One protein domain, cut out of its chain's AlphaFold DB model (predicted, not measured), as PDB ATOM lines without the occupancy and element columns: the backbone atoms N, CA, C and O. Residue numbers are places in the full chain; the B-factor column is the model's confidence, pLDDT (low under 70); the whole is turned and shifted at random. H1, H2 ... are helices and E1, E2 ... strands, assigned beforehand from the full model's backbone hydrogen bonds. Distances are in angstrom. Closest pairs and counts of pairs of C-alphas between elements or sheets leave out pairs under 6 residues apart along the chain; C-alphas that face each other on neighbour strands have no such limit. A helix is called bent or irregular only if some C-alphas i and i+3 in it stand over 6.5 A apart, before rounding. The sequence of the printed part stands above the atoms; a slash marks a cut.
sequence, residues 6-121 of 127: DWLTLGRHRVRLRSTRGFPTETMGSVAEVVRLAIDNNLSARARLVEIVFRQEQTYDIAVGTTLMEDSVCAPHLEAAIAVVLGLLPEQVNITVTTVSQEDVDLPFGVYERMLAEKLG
ATOM      1  N   ASP A   6      29.547  17.623  85.020       91.44
ATOM      2  CA  ASP A   6      28.205  17.265  85.469       91.44
ATOM      3  C   ASP A   6      28.203  15.876  86.124       91.44
ATOM      4  O   ASP A   6      29.088  15.055  85.870       91.44
ATOM      5  N   TRP A   7      27.213  15.608  86.975       91.62
ATOM      6  CA  TRP A   7      27.045  14.321  87.647       91.62
ATOM      7  C   TRP A   7      25.785  13.609  87.179       91.62
ATOM      8  O   TRP A   7      24.671  14.091  87.382       91.62
ATOM      9  N   LEU A   8      25.956  12.387  86.681       93.06
ATOM     10  CA  LEU A   8      24.861  11.521  86.256       93.06
ATOM     11  C   LEU A   8      24.716  10.314  87.186       93.06
ATOM     12  O   LEU A   8      25.701   9.774  87.689       93.06
ATOM     13  N   THR A   9      23.480   9.859  87.387       93.38
ATOM     14  CA  THR A   9      23.204   8.531  87.955       93.38
ATOM     15  C   THR A   9      22.754   7.612  86.838       93.38
ATOM     16  O   THR A   9      21.685   7.822  86.273       93.38
ATOM     17  N   LEU A  10      23.545   6.576  86.564       92.69
ATOM     18  CA  LEU A  10      23.248   5.567  85.559       92.69
ATOM     19  C   LEU A  10      23.185   4.192  86.233       92.69
ATOM     20  O   LEU A  10      24.197   3.518  86.439       92.69
ATOM     21  N   GLY A  11      21.981   3.792  86.646       90.44
ATOM     22  CA  GLY A  11      21.784   2.595  87.464       90.44
ATOM     23  C   GLY A  11      22.560   2.685  88.782       90.44
ATOM     24  O   GLY A  11      22.269   3.527  89.626       90.44
ATOM     25  N   ARG A  12      23.557   1.811  88.947       90.06
ATOM     26  CA  ARG A  12      24.438   1.740  90.130       90.06
ATOM     27  C   ARG A  12      25.653   2.670  90.069       90.06
ATOM     28  O   ARG A  12      26.438   2.691  91.010       90.06
ATOM     29  N   HIS A  13      25.854   3.354  88.947       93.69
ATOM     30  CA  HIS A  13      27.013   4.209  88.718       93.69
ATOM     31  C   HIS A  13      26.635   5.659  88.987       93.69
ATOM     32  O   HIS A  13      25.640   6.154  88.452       93.69
ATOM     33  N   ARG A  14      27.442   6.351  89.789       92.69
ATOM     34  CA  ARG A  14      27.402   7.807  89.911       92.69
ATOM     35  C   ARG A  14      28.623   8.349  89.180       92.69
ATOM     36  O   ARG A  14      29.738   8.224  89.672       92.69
ATOM     37  N   VAL A  15      28.397   8.887  87.989       94.31
ATOM     38  CA  VAL A  15      29.449   9.189  87.016       94.31
ATOM     39  C   VAL A  15      29.658  10.691  86.941       94.31
ATOM     40  O   VAL A  15      28.694  11.435  86.748       94.31
ATOM     41  N   ARG A  16      30.911  11.134  87.050       94.44
ATOM     42  CA  ARG A  16      31.304  12.495  86.687       94.44
ATOM     43  C   ARG A  16      31.570  12.542  85.185       94.44
ATOM     44  O   ARG A  16      32.431  11.829  84.684       94.44
ATOM     45  N   LEU A  17      30.840  13.370  84.452       94.75
ATOM     46  CA  LEU A  17      31.197  13.725  83.081       94.75
ATOM     47  C   LEU A  17      31.982  15.025  83.117       94.75
ATOM     48  O   LEU A  17      31.539  15.973  83.759       94.75
ATOM     49  N   ARG A  18      33.119  15.092  82.424       93.75
ATOM     50  CA  ARG A  18      33.937  16.308  82.367       93.75
ATOM     51  C   ARG A  18      34.392  16.613  80.952       93.75
ATOM     52  O   ARG A  18      35.035  15.779  80.331       93.75
ATOM     53  N   SER A  19      34.136  17.812  80.445       91.44
ATOM     54  CA  SER A  19      34.623  18.250  79.138       91.44
ATOM     55  C   SER A  19      35.680  19.341  79.255       91.44
ATOM     56  O   SER A  19      35.508  20.351  79.923       91.44
ATOM     57  N   THR A  20      36.778  19.180  78.518       86.94
ATOM     58  CA  THR A  20      37.862  20.177  78.462       86.94
ATOM     59  C   THR A  20      37.514  21.448  77.670       86.94
ATOM     60  O   THR A  20      38.313  22.385  77.655       86.94
ATOM     61  N   ARG A  21      36.357  21.502  76.988       82.94
ATOM     62  CA  ARG A  21      35.946  22.633  76.127       82.94
ATOM     63  C   ARG A  21      34.581  23.239  76.478       82.94
ATOM     64  O   ARG A  21      34.018  23.970  75.666       82.94
ATOM     65  N   GLY A  22      34.058  22.982  77.673       82.25
ATOM     66  CA  GLY A  22      32.802  23.570  78.135       82.25
ATOM     67  C   GLY A  22      31.981  22.588  78.952       82.25
ATOM     68  O   GLY A  22      32.517  21.621  79.481       82.25
ATOM     69  N   PHE A  23      30.679  22.841  79.049       80.88
ATOM     70  CA  PHE A  23      29.777  21.956  79.776       80.88
ATOM     71  C   PHE A  23      29.517  20.659  78.985       80.88
ATOM     72  O   PHE A  23      29.425  20.724  77.751       80.88
ATOM     73  N   PRO A  24      29.387  19.494  79.651       84.00
ATOM     74  CA  PRO A  24      29.053  18.242  78.981       84.00
ATOM     75  C   PRO A  24      27.781  18.334  78.125       84.00
ATOM     76  O   PRO A  24      26.780  18.917  78.533       84.00
ATOM     77  N   THR A  25      27.815  17.765  76.919       87.31
ATOM     78  CA  THR A  25      26.682  17.803  75.976       87.31
ATOM     79  C   THR A  25      25.802  16.558  76.089       87.31
ATOM     80  O   THR A  25      26.195  15.550  76.670       87.31
ATOM     81  N   GLU A  26      24.621  16.569  75.469       87.94
ATOM     82  CA  GLU A  26      23.754  15.380  75.393       87.94
ATOM     83  C   GLU A  26      24.466  14.172  74.758       87.94
ATOM     84  O   GLU A  26      24.354  13.049  75.246       87.94
ATOM     85  N   THR A  27      25.290  14.404  73.729       89.44
ATOM     86  CA  THR A  27      26.128  13.364  73.109       89.44
ATOM     87  C   THR A  27      27.040  12.683  74.127       89.44
ATOM     88  O   THR A  27      27.233  11.471  74.068       89.44
ATOM     89  N   MET A  28      27.570  13.439  75.092       91.00
ATOM     90  CA  MET A  28      28.404  12.901  76.166       91.00
ATOM     91  C   MET A  28      27.610  11.988  77.107       91.00
ATOM     92  O   MET A  28      28.137  10.971  77.555       91.00
ATOM     93  N   GLY A  29      26.332  12.296  77.343       92.44
ATOM     94  CA  GLY A  29      25.407  11.412  78.054       92.44
ATOM     95  C   GLY A  29      25.194  10.082  77.324       92.44
ATOM     96  O   GLY A  29      25.291   9.021  77.939       92.44
ATOM     97  N   SER A  30      25.004  10.114  76.003       93.38
ATOM     98  CA  SER A  30      24.890   8.893  75.189       93.38
ATOM     99  C   SER A  30      26.168   8.048  75.213       93.38
ATOM    100  O   SER A  30      26.094   6.824  75.320       93.38
ATOM    101  N   VAL A  31      27.345   8.682  75.169       94.25
ATOM    102  CA  VAL A  31      28.632   7.985  75.343       94.25
ATOM    103  C   VAL A  31      28.692   7.305  76.711       94.25
ATOM    104  O   VAL A  31      29.074   6.140  76.796       94.25
ATOM    105  N   ALA A  32      28.268   7.992  77.773       96.19
ATOM    106  CA  ALA A  32      28.264   7.428  79.118       96.19
ATOM    107  C   ALA A  32      27.395   6.166  79.235       96.19
ATOM    108  O   ALA A  32      27.794   5.216  79.906       96.19
ATOM    109  N   GLU A  33      26.258   6.109  78.538       96.19
ATOM    110  CA  GLU A  33      25.420   4.905  78.471       96.19
ATOM    111  C   GLU A  33      26.105   3.740  77.745       96.19
ATOM    112  O   GLU A  33      26.053   2.603  78.218       96.19
ATOM    113  N   VAL A  34      26.796   4.006  76.630       96.69
ATOM    114  CA  VAL A  34      27.574   2.978  75.913       96.69
ATOM    115  C   VAL A  34      28.678   2.421  76.808       96.69
ATOM    116  O   VAL A  34      28.810   1.203  76.945       96.69
ATOM    117  N   VAL A  35      29.436   3.302  77.465       97.19
ATOM    118  CA  VAL A  35      30.506   2.906  78.390       97.19
ATOM    119  C   VAL A  35      29.929   2.094  79.544       97.19
ATOM    120  O   VAL A  35      30.430   1.014  79.846       97.19
ATOM    121  N   ARG A  36      28.834   2.553  80.157       96.56
ATOM    122  CA  ARG A  36      28.153   1.819  81.225       96.56
ATOM    123  C   ARG A  36      27.790   0.400  80.798       96.56
ATOM    124  O   ARG A  36      28.058  -0.536  81.545       96.56
ATOM    125  N   LEU A  37      27.185   0.234  79.621       96.25
ATOM    126  CA  LEU A  37      26.813  -1.081  79.100       96.25
ATOM    127  C   LEU A  37      28.040  -1.977  78.905       96.25
ATOM    128  O   LEU A  37      27.989  -3.152  79.270       96.25
ATOM    129  N   ALA A  38      29.139  -1.439  78.377       95.75
ATOM    130  CA  ALA A  38      30.383  -2.183  78.225       95.75
ATOM    131  C   ALA A  38      30.917  -2.667  79.584       95.75
ATOM    132  O   ALA A  38      31.234  -3.847  79.727       95.75
ATOM    133  N   ILE A  39      30.931  -1.798  80.597       96.00
ATOM    134  CA  ILE A  39      31.369  -2.141  81.957       96.00
ATOM    135  C   ILE A  39      30.446  -3.176  82.608       96.00
ATOM    136  O   ILE A  39      30.927  -4.191  83.105       96.00
ATOM    137  N   ASP A  40      29.131  -2.960  82.587       95.31
ATOM    138  CA  ASP A  40      28.163  -3.827  83.272       95.31
ATOM    139  C   ASP A  40      28.120  -5.256  82.710       95.31
ATOM    140  O   ASP A  40      27.755  -6.175  83.441       95.31
ATOM    141  N   ASN A  41      28.480  -5.450  81.438       94.62
ATOM    142  CA  ASN A  41      28.440  -6.765  80.789       94.62
ATOM    143  C   ASN A  41      29.781  -7.504  80.772       94.62
ATOM    144  O   ASN A  41      29.787  -8.707  80.524       94.62
ATOM    145  N   ASN A  42      30.902  -6.813  80.987       95.38
ATOM    146  CA  ASN A  42      32.225  -7.406  80.771       95.38
ATOM    147  C   ASN A  42      33.147  -7.333  81.985       95.38
ATOM    148  O   ASN A  42      34.121  -8.078  82.025       95.38
ATOM    149  N   LEU A  43      32.866  -6.459  82.952       94.69
ATOM    150  CA  LEU A  43      33.622  -6.396  84.199       94.69
ATOM    151  C   LEU A  43      32.834  -7.022  85.347       94.69
ATOM    152  O   LEU A  43      31.647  -7.343  85.229       94.69
ATOM    153  N   SER A  44      33.495  -7.179  86.489       90.44
ATOM    154  CA  SER A  44      32.870  -7.717  87.685       90.44
ATOM    155  C   SER A  44      31.596  -6.965  88.087       90.44
ATOM    156  O   SER A  44      31.423  -5.752  87.908       90.44
ATOM    157  N   ALA A  45      30.699  -7.676  88.773       84.38
ATOM    158  CA  ALA A  45      29.498  -7.081  89.349       84.38
ATOM    159  C   ALA A  45      29.796  -6.040  90.450       84.38
ATOM    160  O   ALA A  45      28.863  -5.440  90.977       84.38
ATOM    161  N   ARG A  46      31.055  -5.788  90.812       90.25
ATOM    162  CA  ARG A  46      31.441  -4.725  91.748       90.25
ATOM    163  C   ARG A  46      32.158  -3.559  91.068       90.25
ATOM    164  O   ARG A  46      32.405  -2.561  91.733       90.25
ATOM    165  N   ALA A  47      32.391  -3.628  89.757       94.44
ATOM    166  CA  ALA A  47      32.935  -2.514  89.001       94.44
ATOM    167  C   ALA A  47      31.988  -1.297  88.996       94.44
ATOM    168  O   ALA A  47      30.752  -1.423  88.962       94.44
ATOM    169  N   ARG A  48      32.582  -0.105  89.021       95.06
ATOM    170  CA  ARG A  48      31.913   1.191  88.936       95.06
ATOM    171  C   ARG A  48      32.602   2.087  87.927       95.06
ATOM    172  O   ARG A  48      33.805   2.308  88.014       95.06
ATOM    173  N   LEU A  49      31.808   2.636  87.015       96.50
ATOM    174  CA  LEU A  49      32.194   3.765  86.184       96.50
ATOM    175  C   LEU A  49      32.206   5.024  87.054       96.50
ATOM    176  O   LEU A  49      31.206   5.331  87.704       96.50
ATOM    177  N   VAL A  50      33.336   5.727  87.071       95.94
ATOM    178  CA  VAL A  50      33.578   6.840  88.000       95.94
ATOM    179  C   VAL A  50      33.621   8.171  87.271       95.94
ATOM    180  O   VAL A  50      32.903   9.100  87.636       95.94
ATOM    181  N   GLU A  51      34.433   8.260  86.220       96.50
ATOM    182  CA  GLU A  51      34.570   9.475  85.424       96.50
ATOM    183  C   GLU A  51      34.690   9.143  83.943       96.50
ATOM    184  O   GLU A  51      35.297   8.136  83.571       96.50
ATOM    185  N   ILE A  52      34.127  10.019  83.113       96.94
ATOM    186  CA  ILE A  52      34.455  10.106  81.694       96.94
ATOM    187  C   ILE A  52      34.931  11.527  81.406       96.94
ATOM    188  O   ILE A  52      34.182  12.495  81.574       96.94
ATOM    189  N   VAL A  53      36.175  11.641  80.944       95.81
ATOM    190  CA  VAL A  53      36.789  12.905  80.542       95.81
ATOM    191  C   VAL A  53      36.808  12.998  79.027       95.81
ATOM    192  O   VAL A  53      37.474  12.228  78.344       95.81
ATOM    193  N   PHE A  54      36.109  13.998  78.508       93.38
ATOM    194  CA  PHE A  54      36.038  14.330  77.095       93.38
ATOM    195  C   PHE A  54      37.130  15.354  76.772       93.38
ATOM    196  O   PHE A  54      37.061  16.540  77.143       93.38
ATOM    197  N   ARG A  55      38.171  14.891  76.087       90.06
ATOM    198  CA  ARG A  55      39.297  15.710  75.636       90.06
ATOM    199  C   ARG A  55      39.051  16.276  74.238       90.06
ATOM    200  O   ARG A  55      37.987  16.125  73.637       90.06
ATOM    201  N   GLN A  56      40.047  17.000  73.738       79.94
ATOM    202  CA  GLN A  56      40.056  17.475  72.360       79.94
ATOM    203  C   GLN A  56      40.078  16.289  71.386       79.94
ATOM    204  O   GLN A  56      40.448  15.184  71.765       79.94
ATOM    205  N   GLU A  57      39.648  16.534  70.146       81.44
ATOM    206  CA  GLU A  57      39.679  15.535  69.065       81.44
ATOM    207  C   GLU A  57      38.893  14.249  69.363       81.44
ATOM    208  O   GLU A  57      39.200  13.205  68.811       81.44
ATOM    209  N   GLN A  58      37.845  14.324  70.193       84.69
ATOM    210  CA  GLN A  58      37.011  13.171  70.561       84.69
ATOM    211  C   GLN A  58      37.802  12.038  71.236       84.69
ATOM    212  O   GLN A  58      37.494  10.871  71.033       84.69
ATOM    213  N   THR A  59      38.808  12.375  72.046       94.12
ATOM    214  CA  THR A  59      39.448  11.406  72.942       94.12
ATOM    215  C   THR A  59      38.707  11.335  74.278       94.12
ATOM    216  O   THR A  59      38.366  12.369  74.859       94.12
ATOM    217  N   TYR A  60      38.489  10.123  74.780       96.00
ATOM    218  CA  TYR A  60      37.792   9.829  76.026       96.00
ATOM    219  C   TYR A  60      38.744   9.106  76.976       96.00
ATOM    220  O   TYR A  60      39.306   8.077  76.605       96.00
ATOM    221  N   ASP A  61      38.888   9.607  78.201       96.69
ATOM    222  CA  ASP A  61      39.446   8.807  79.294       96.69
ATOM    223  C   ASP A  61      38.328   8.363  80.216       96.69
ATOM    224  O   ASP A  61      37.461   9.154  80.590       96.69
ATOM    225  N   ILE A  62      38.367   7.098  80.596       97.56
ATOM    226  CA  ILE A  62      37.328   6.442  81.368       97.56
ATOM    227  C   ILE A  62      37.989   5.850  82.608       97.56
ATOM    228  O   ILE A  62      38.847   4.972  82.511       97.56
ATOM    229  N   ALA A  63      37.577   6.319  83.781       97.69
ATOM    230  CA  ALA A  63      38.055   5.803  85.057       97.69
ATOM    231  C   ALA A  63      37.058   4.790  85.628       97.69
ATOM    232  O   ALA A  63      35.867   5.086  85.785       97.69
ATOM    233  N   VAL A  64      37.556   3.602  85.973       97.19
ATOM    234  CA  VAL A  64      36.760   2.501  86.520       97.19
ATOM    235  C   VAL A  64      37.384   1.999  87.815       97.19
ATOM    236  O   VAL A  64      38.562   1.646  87.855       97.19
ATOM    237  N   GLY A  65      36.582   1.923  88.873       95.75
ATOM    238  CA  GLY A  65      36.944   1.235  90.111       95.75
ATOM    239  C   GLY A  65      36.388  -0.182  90.126       95.75
ATOM    240  O   GLY A  65      35.233  -0.375  89.766       95.75
ATOM    241  N   THR A  66      37.164  -1.173  90.553       95.50
ATOM    242  CA  THR A  66      36.718  -2.575  90.657       95.50
ATOM    243  C   THR A  66      37.328  -3.275  91.866       95.50
ATOM    244  O   THR A  66      38.338  -2.828  92.383       95.50
ATOM    245  N   THR A  67      36.758  -4.388  92.323       94.12
ATOM    246  CA  THR A  67      37.363  -5.229  93.373       94.12
ATOM    247  C   THR A  67      38.202  -6.379  92.820       94.12
ATOM    248  O   THR A  67      38.850  -7.074  93.597       94.12
ATOM    249  N   LEU A  68      38.163  -6.625  91.505       94.88
ATOM    250  CA  LEU A  68      38.882  -7.720  90.850       94.88
ATOM    251  C   LEU A  68      39.944  -7.150  89.913       94.88
ATOM    252  O   LEU A  68      39.622  -6.453  88.955       94.88
ATOM    253  N   MET A  69      41.215  -7.447  90.176       92.81
ATOM    254  CA  MET A  69      42.320  -6.957  89.345       92.81
ATOM    255  C   MET A  69      42.272  -7.546  87.928       92.81
ATOM    256  O   MET A  69      42.730  -6.918  86.973       92.81
ATOM    257  N   GLU A  70      41.686  -8.731  87.779       94.12
ATOM    258  CA  GLU A  70      41.527  -9.449  86.516       94.12
ATOM    259  C   GLU A  70      40.680  -8.665  85.505       94.12
ATOM    260  O   GLU A  70      40.903  -8.793  84.301       94.12
ATOM    261  N   ASP A  71      39.789  -7.785  85.977       95.50
ATOM    262  CA  ASP A  71      38.990  -6.894  85.128       95.50
ATOM    263  C   ASP A  71      39.872  -5.971  84.264       95.50
ATOM    264  O   ASP A  71      39.459  -5.547  83.184       95.50
ATOM    265  N   SER A  72      41.110  -5.676  84.689       95.00
ATOM    266  CA  SER A  72      42.038  -4.855  83.896       95.00
ATOM    267  C   SER A  72      42.396  -5.486  82.544       95.00
ATOM    268  O   SER A  72      42.659  -4.763  81.584       95.00
ATOM    269  N   VAL A  73      42.331  -6.818  82.418       95.25
ATOM    270  CA  VAL A  73      42.602  -7.542  81.161       95.25
ATOM    271  C   VAL A  73      41.528  -7.261  80.101       95.25
ATOM    272  O   VAL A  73      41.790  -7.325  78.896       95.25
ATOM    273  N   CYS A  74      40.316  -6.905  80.529       94.50
ATOM    274  CA  CYS A  74      39.234  -6.533  79.628       94.50
ATOM    275  C   CYS A  74      39.408  -5.120  79.055       94.50
ATOM    276  O   CYS A  74      38.879  -4.864  77.976       94.50
ATOM    277  N   ALA A  75      40.153  -4.223  79.717       95.31
ATOM    278  CA  ALA A  75      40.214  -2.805  79.345       95.31
ATOM    279  C   ALA A  75      40.568  -2.570  77.861       95.31
ATOM    280  O   ALA A  75      39.752  -1.939  77.190       95.31
ATOM    281  N   PRO A  76      41.627  -3.176  77.279       96.00
ATOM    282  CA  PRO A  76      41.949  -2.971  75.861       96.00
ATOM    283  C   PRO A  76      40.852  -3.450  74.899       96.00
ATOM    284  O   PRO A  76      40.627  -2.879  73.834       96.00
ATOM    285  N   HIS A  77      40.136  -4.513  75.275       95.38
ATOM    286  CA  HIS A  77      39.035  -5.047  74.473       95.38
ATOM    287  C   HIS A  77      37.817  -4.119  74.519       95.38
ATOM    288  O   HIS A  77      37.139  -3.932  73.507       95.38
ATOM    289  N   LEU A  78      37.551  -3.521  75.683       96.56
ATOM    290  CA  LEU A  78      36.472  -2.555  75.858       96.56
ATOM    291  C   LEU A  78      36.780  -1.232  75.159       96.56
ATOM    292  O   LEU A  78      35.886  -0.698  74.511       96.56
ATOM    293  N   GLU A  79      38.020  -0.745  75.218       97.38
ATOM    294  CA  GLU A  79      38.480   0.429  74.461       97.38
ATOM    295  C   GLU A  79      38.186   0.262  72.968       97.38
ATOM    296  O   GLU A  79      37.487   1.086  72.376       97.38
ATOM    297  N   ALA A  80      38.620  -0.859  72.380       96.50
ATOM    298  CA  ALA A  80      38.379  -1.161  70.974       96.50
ATOM    299  C   ALA A  80      36.880  -1.279  70.643       96.50
ATOM    300  O   ALA A  80      36.417  -0.722  69.647       96.50
ATOM    301  N   ALA A  81      36.100  -1.980  71.473       95.94
ATOM    302  CA  ALA A  81      34.667  -2.156  71.244       95.94
ATOM    303  C   ALA A  81      33.894  -0.829  71.333       95.94
ATOM    304  O   ALA A  81      33.052  -0.543  70.480       95.94
ATOM    305  N   ILE A  82      34.197  -0.003  72.336       97.06
ATOM    306  CA  ILE A  82      33.585   1.316  72.515       97.06
ATOM    307  C   ILE A  82      33.982   2.233  71.359       97.06
ATOM    308  O   ILE A  82      33.106   2.879  70.786       97.06
ATOM    309  N   ALA A  83      35.258   2.248  70.959       96.50
ATOM    310  CA  ALA A  83      35.716   3.033  69.816       96.50
ATOM    311  C   ALA A  83      34.936   2.678  68.539       96.50
ATOM    312  O   ALA A  83      34.431   3.571  67.863       96.50
ATOM    313  N   VAL A  84      34.728   1.385  68.262       96.62
ATOM    314  CA  VAL A  84      33.927   0.930  67.113       96.62
ATOM    315  C   VAL A  84      32.482   1.427  67.193       96.62
ATOM    316  O   VAL A  84      31.970   1.957  66.208       96.62
ATOM    317  N   VAL A  85      31.823   1.291  68.349       95.75
ATOM    318  CA  VAL A  85      30.427   1.741  68.532       95.75
ATOM    319  C   VAL A  85      30.294   3.255  68.350       95.75
ATOM    320  O   VAL A  85      29.291   3.723  67.813       95.75
ATOM    321  N   LEU A  86      31.305   4.017  68.768       93.88
ATOM    322  CA  LEU A  86      31.322   5.476  68.672       93.88
ATOM    323  C   LEU A  86      31.868   6.002  67.332       93.88
ATOM    324  O   LEU A  86      31.836   7.208  67.104       93.88
ATOM    325  N   GLY A  87      32.353   5.128  66.442       95.19
ATOM    326  CA  GLY A  87      32.965   5.529  65.172       95.19
ATOM    327  C   GLY A  87      34.309   6.252  65.337       95.19
ATOM    328  O   GLY A  87      34.616   7.161  64.567       95.19
ATOM    329  N   LEU A  88      35.087   5.868  66.348       95.25
ATOM    330  CA  LEU A  88      36.379   6.445  66.719       95.25
ATOM    331  C   LEU A  88      37.531   5.486  66.410       95.25
ATOM    332  O   LEU A  88      37.340   4.287  66.198       95.25
ATOM    333  N   LEU A  89      38.747   6.022  66.443       93.38
ATOM    334  CA  LEU A  89      39.968   5.230  66.460       93.38
ATOM    335  C   LEU A  89      40.192   4.621  67.857       93.38
ATOM    336  O   LEU A  89      39.841   5.260  68.854       93.38
ATOM    337  N   PRO A  90      40.796   3.423  67.964       87.25
ATOM    338  CA  PRO A  90      41.078   2.789  69.254       87.25
ATOM    339  C   PRO A  90      41.855   3.689  70.224       87.25
ATOM    340  O   PRO A  90      41.552   3.719  71.409       87.25
ATOM    341  N   GLU A  91      42.792   4.496  69.724       90.69
ATOM    342  CA  GLU A  91      43.638   5.383  70.533       90.69
ATOM    343  C   GLU A  91      42.866   6.576  71.129       90.69
ATOM    344  O   GLU A  91      43.379   7.316  71.974       90.69
ATOM    345  N   GLN A  92      41.625   6.788  70.686       95.75
ATOM    346  CA  GLN A  92      40.742   7.835  71.188       95.75
ATOM    347  C   GLN A  92      39.893   7.369  72.377       95.75
ATOM    348  O   GLN A  92      39.138   8.173  72.914       95.75
ATOM    349  N   VAL A  93      40.007   6.120  72.828       97.38
ATOM    350  CA  VAL A  93      39.322   5.631  74.030       97.38
ATOM    351  C   VAL A  93      40.349   4.985  74.946       97.38
ATOM    352  O   VAL A  93      40.970   4.001  74.572       97.38
ATOM    353  N   ASN A  94      40.511   5.524  76.153       97.06
ATOM    354  CA  ASN A  94      41.442   5.010  77.153       97.06
ATOM    355  C   ASN A  94      40.668   4.653  78.423       97.06
ATOM    356  O   ASN A  94      39.979   5.500  78.992       97.06
ATOM    357  N   ILE A  95      40.782   3.417  78.892       97.25
ATOM    358  CA  ILE A  95      40.137   2.923  80.104       97.25
ATOM    359  C   ILE A  95      41.211   2.611  81.137       97.25
ATOM    360  O   ILE A  95      42.053   1.735  80.964       97.25
ATOM    361  N   THR A  96      41.134   3.290  82.275       96.94
ATOM    362  CA  THR A  96      41.953   2.970  83.443       96.94
ATOM    363  C   THR A  96      41.108   2.214  84.456       96.94
ATOM    364  O   THR A  96      40.170   2.763  85.036       96.94
ATOM    365  N   VAL A  97      41.459   0.950  84.688       96.56
ATOM    366  CA  VAL A  97      40.842   0.106  85.718       96.56
ATOM    367  C   VAL A  97      41.722   0.121  86.959       96.56
ATOM    368  O   VAL A  97      42.906  -0.203  86.892       96.56
ATOM    369  N   THR A  98      41.143   0.483  88.098       95.62
ATOM    370  CA  THR A  98      41.840   0.528  89.385       95.62
ATOM    371  C   THR A  98      41.157  -0.386  90.389       95.62
ATOM    372  O   THR A  98      39.945  -0.303  90.598       95.62
ATOM    373  N   THR A  99      41.945  -1.240  91.038       94.81
ATOM    374  CA  THR A  99      41.447  -2.125  92.090       94.81
ATOM    375  C   THR A  99      41.239  -1.357  93.397       94.81
ATOM    376  O   THR A  99      42.119  -0.621  93.840       94.81
ATOM    377  N   VAL A 100      40.091  -1.557  94.038       93.00
ATOM    378  CA  VAL A 100      39.715  -1.032  95.356       93.00
ATOM    379  C   VAL A 100      39.367  -2.170  96.312       93.00
ATOM    380  O   VAL A 100      39.166  -3.310  95.884       93.00
ATOM    381  N   SER A 101      39.337  -1.892  97.617       92.38
ATOM    382  CA  SER A 101      39.080  -2.934  98.615       92.38
ATOM    383  C   SER A 101      37.601  -3.337  98.637       92.38
ATOM    384  O   SER A 101      36.732  -2.618  98.151       92.38
ATOM    385  N   GLN A 102      37.286  -4.490  99.230       90.75
ATOM    386  CA  GLN A 102      35.886  -4.859  99.443       90.75
ATOM    387  C   GLN A 102      35.198  -3.932 100.454       90.75
ATOM    388  O   GLN A 102      34.051  -3.548 100.248       90.75
ATOM    389  N   GLU A 103      35.922  -3.534 101.502       91.31
ATOM    390  CA  GLU A 103      35.444  -2.619 102.547       91.31
ATOM    391  C   GLU A 103      35.013  -1.270 101.963       91.31
ATOM    392  O   GLU A 103      34.018  -0.695 102.394       91.31
ATOM    393  N   ASP A 104      35.732  -0.798 100.942       88.62
ATOM    394  CA  ASP A 104      35.404   0.417 100.201       88.62
ATOM    395  C   ASP A 104      34.022   0.321  99.538       88.62
ATOM    396  O   ASP A 104      33.234   1.261  99.610       88.62
ATOM    397  N   VAL A 105      33.727  -0.816  98.898       87.75
ATOM    398  CA  VAL A 105      32.471  -1.054  98.163       87.75
ATOM    399  C   VAL A 105      31.289  -1.299  99.098       87.75
ATOM    400  O   VAL A 105      30.150  -1.021  98.729       87.75
ATOM    401  N   ASP A 106      31.548  -1.804 100.304       90.12
ATOM    402  CA  ASP A 106      30.520  -2.070 101.312       90.12
ATOM    403  C   ASP A 106      30.035  -0.787 102.022       90.12
ATOM    404  O   ASP A 106      29.096  -0.830 102.825       90.12
ATOM    405  N   LEU A 107      30.633   0.373 101.718       89.50
ATOM    406  CA  LEU A 107      30.157   1.667 102.197       89.50
ATOM    407  C   LEU A 107      28.744   1.987 101.672       89.50
ATOM    408  O   LEU A 107      28.361   1.572 100.575       89.50
ATOM    409  N   PRO A 108      27.955   2.781 102.423       87.56
ATOM    410  CA  PRO A 108      26.629   3.193 101.984       87.56
ATOM    411  C   PRO A 108      26.634   3.905 100.626       87.56
ATOM    412  O   PRO A 108      27.584   4.607 100.266       87.56
ATOM    413  N   PHE A 109      25.510   3.788  99.915       78.31
ATOM    414  CA  PHE A 109      25.279   4.484  98.650       78.31
ATOM    415  C   PHE A 109      25.505   5.998  98.787       78.31
ATOM    416  O   PHE A 109      25.074   6.623  99.758       78.31
ATOM    417  N   GLY A 110      26.192   6.587  97.813       82.25
ATOM    418  CA  GLY A 110      26.637   7.977  97.806       82.25
ATOM    419  C   GLY A 110      27.985   8.193  98.501       82.25
ATOM    420  O   GLY A 110      28.777   9.012  98.034       82.25
ATOM    421  N   VAL A 111      28.278   7.457  99.580       88.69
ATOM    422  CA  VAL A 111      29.572   7.533 100.282       88.69
ATOM    423  C   VAL A 111      30.635   6.784  99.494       88.69
ATOM    424  O   VAL A 111      31.706   7.337  99.244       88.69
ATOM    425  N   TYR A 112      30.321   5.559  99.060       89.81
ATOM    426  CA  TYR A 112      31.222   4.752  98.246       89.81
ATOM    427  C   TYR A 112      31.647   5.494  96.975       89.81
ATOM    428  O   TYR A 112      32.838   5.647  96.730       89.81
ATOM    429  N   GLU A 113      30.699   6.004  96.187       89.12
ATOM    430  CA  GLU A 113      30.994   6.648  94.906       89.12
ATOM    431  C   GLU A 113      31.811   7.929  95.090       89.12
ATOM    432  O   GLU A 113      32.738   8.189  94.322       89.12
ATOM    433  N   ARG A 114      31.519   8.710  96.140       89.12
ATOM    434  CA  ARG A 114      32.289   9.915  96.463       89.12
ATOM    435  C   ARG A 114      33.721   9.587  96.873       89.12
ATOM    436  O   ARG A 114      34.633  10.274  96.414       89.12
ATOM    437  N   MET A 115      33.899   8.582  97.730       91.62
ATOM    438  CA  MET A 115      35.205   8.118  98.201       91.62
ATOM    439  C   MET A 115      36.008   7.493  97.056       91.62
ATOM    440  O   MET A 115      37.187   7.792  96.897       91.62
ATOM    441  N   LEU A 116      35.364   6.688  96.211       92.25
ATOM    442  CA  LEU A 116      35.986   6.085  95.040       92.25
ATOM    443  C   LEU A 116      36.497   7.159  94.077       92.25
ATOM    444  O   LEU A 116      37.645   7.101  93.643       92.25
ATOM    445  N   ALA A 117      35.675   8.167  93.786       92.06
ATOM    446  CA  ALA A 117      36.086   9.293  92.960       92.06
ATOM    447  C   ALA A 117      37.272  10.058  93.585       92.06
ATOM    448  O   ALA A 117      38.177  10.494  92.880       92.06
ATOM    449  N   GLU A 118      37.324  10.166  94.910       93.44
ATOM    450  CA  GLU A 118      38.458  10.743  95.640       93.44
ATOM    451  C   GLU A 118      39.741   9.916  95.483       93.44
ATOM    452  O   GLU A 118      40.786  10.456  95.118       93.44
ATOM    453  N   LYS A 119      39.664   8.594  95.695       91.44
ATOM    454  CA  LYS A 119      40.807   7.674  95.566       91.44
ATOM    455  C   LYS A 119      41.396   7.658  94.161       91.44
ATOM    456  O   LYS A 119      42.602   7.491  94.008       91.44
ATOM    457  N   LEU A 120      40.551   7.838  93.151       89.81
ATOM    458  CA  LEU A 120      40.964   7.901  91.751       89.81
ATOM    459  C   LEU A 120      41.409   9.302  91.315       89.81
ATOM    460  O   LEU A 120      41.717   9.502  90.145       89.81
ATOM    461  N   GLY A 121      41.439  10.276  92.230       90.25
ATOM    462  CA  GLY A 121      41.834  11.652  91.930       90.25
ATOM    463  C   GLY A 121      40.846  12.402  91.031       90.25
ATOM    464  O   GLY A 121      41.162  13.488  90.554       90.25
TER     465      GLY A 121
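This is residues 6 to 121 of the 127 residues of an uncharacterized protein of Paraburkholderia lacunae (UniProt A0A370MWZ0). A twisted sheet of five strands forms the middle layer, with the long helices H1 and H2 over one face and the short helix H4 over the other. H3, only four residues, lies beyond one end of the strands, and the backbone then folds back into H4. The printed part has 116 residues, with four named helices and five named strands in the order E1 E2 H1 E3 E4 H2 E5 H3 H4; the mixed sheet has the order E1 E2 E3 E4 E5, and the class is mixed, helices and strands. The whole is compact, with a radius of gyration of the C-alphas of 13.3 A, and spans 38 by 30 by 22 A.

Begin at edge strand E1, residues 6 to 10, which forms an antiparallel hairpin with E2, residues 13 to 19; N 8 and O 15 are 2.9 A apart. H1, residues 26 to 42, leads to E3, residues 48 to 54, parallel to E2, with N 16 and O 50 at 2.9 A. E2, H1 and E3 are a strand-helix-strand unit, two parallel neighbour strands with a helix between, whose crossover is left-handed. H1 is on the sheet at a height of 8.5 A, slantwise to the strands at 37 degrees to E3 on the local plane; the closest C-alphas of H1 and E3, Arg 36 and Leu 49, are 6.7 A apart. E4, residues 60 to 66, forms an antiparallel hairpin with E3, with N 50 and O 63 at 2.9 A. H2, residues 69 to 86, leads to edge strand E5, residues 93 to 99, parallel to E4, with N 62 and O 94 at 2.8 A; this second unit has a right-handed crossover. H2 is on the same face as H1, over E5 at a height of 8.1 A; its closest C-alpha pair with E5, Glu 79 and Val 93, is 5.3 A apart. H2 is irregular, with C-alphas 73 and 76 7.0 A apart. H1 and H2 touch, closest at the C-alphas of Ala 38 and Leu 78, 6.5 A, at a steep tilt of 41 degrees, opposite ways. H4, residues 111 to 119, is on the opposite face, over E3 at a height of 9.0 A, giving three layers, helices on both faces of a sheet; the C-alphas of Val 50 and Ala 117, the closest of E3 and H4, are 6.1 A apart. H3, residues 102 to 105, is only just not on the sheet, with 4 pairs of C-alphas within 10 A, and touches H4, closest at the C-alphas of Val 105 and Tyr 112, 5.9 A. In H1 and H4 every O i to N i+4 pair is within hydrogen-bond range, in H2 9 of 14, and H3 is too short for such a pair.

Find C-alpha 6 at (28.205, 17.265, 85.469), where E1 begins. H1 starts at C-alpha 26, (23.754, 15.380, 75.393), and runs 24.9 A; H2 runs 26.5 A, and E5 19.8 A. H4 ends at C-alpha 119, (40.807, 7.674, 95.566).

The C-alphas of Gly 87 and Glu 103, the two farthest apart, are 38.3 A apart. The printed part has no cut, and no link is long. Its mean pLDDT is 92.7, and no printed residue is under 70.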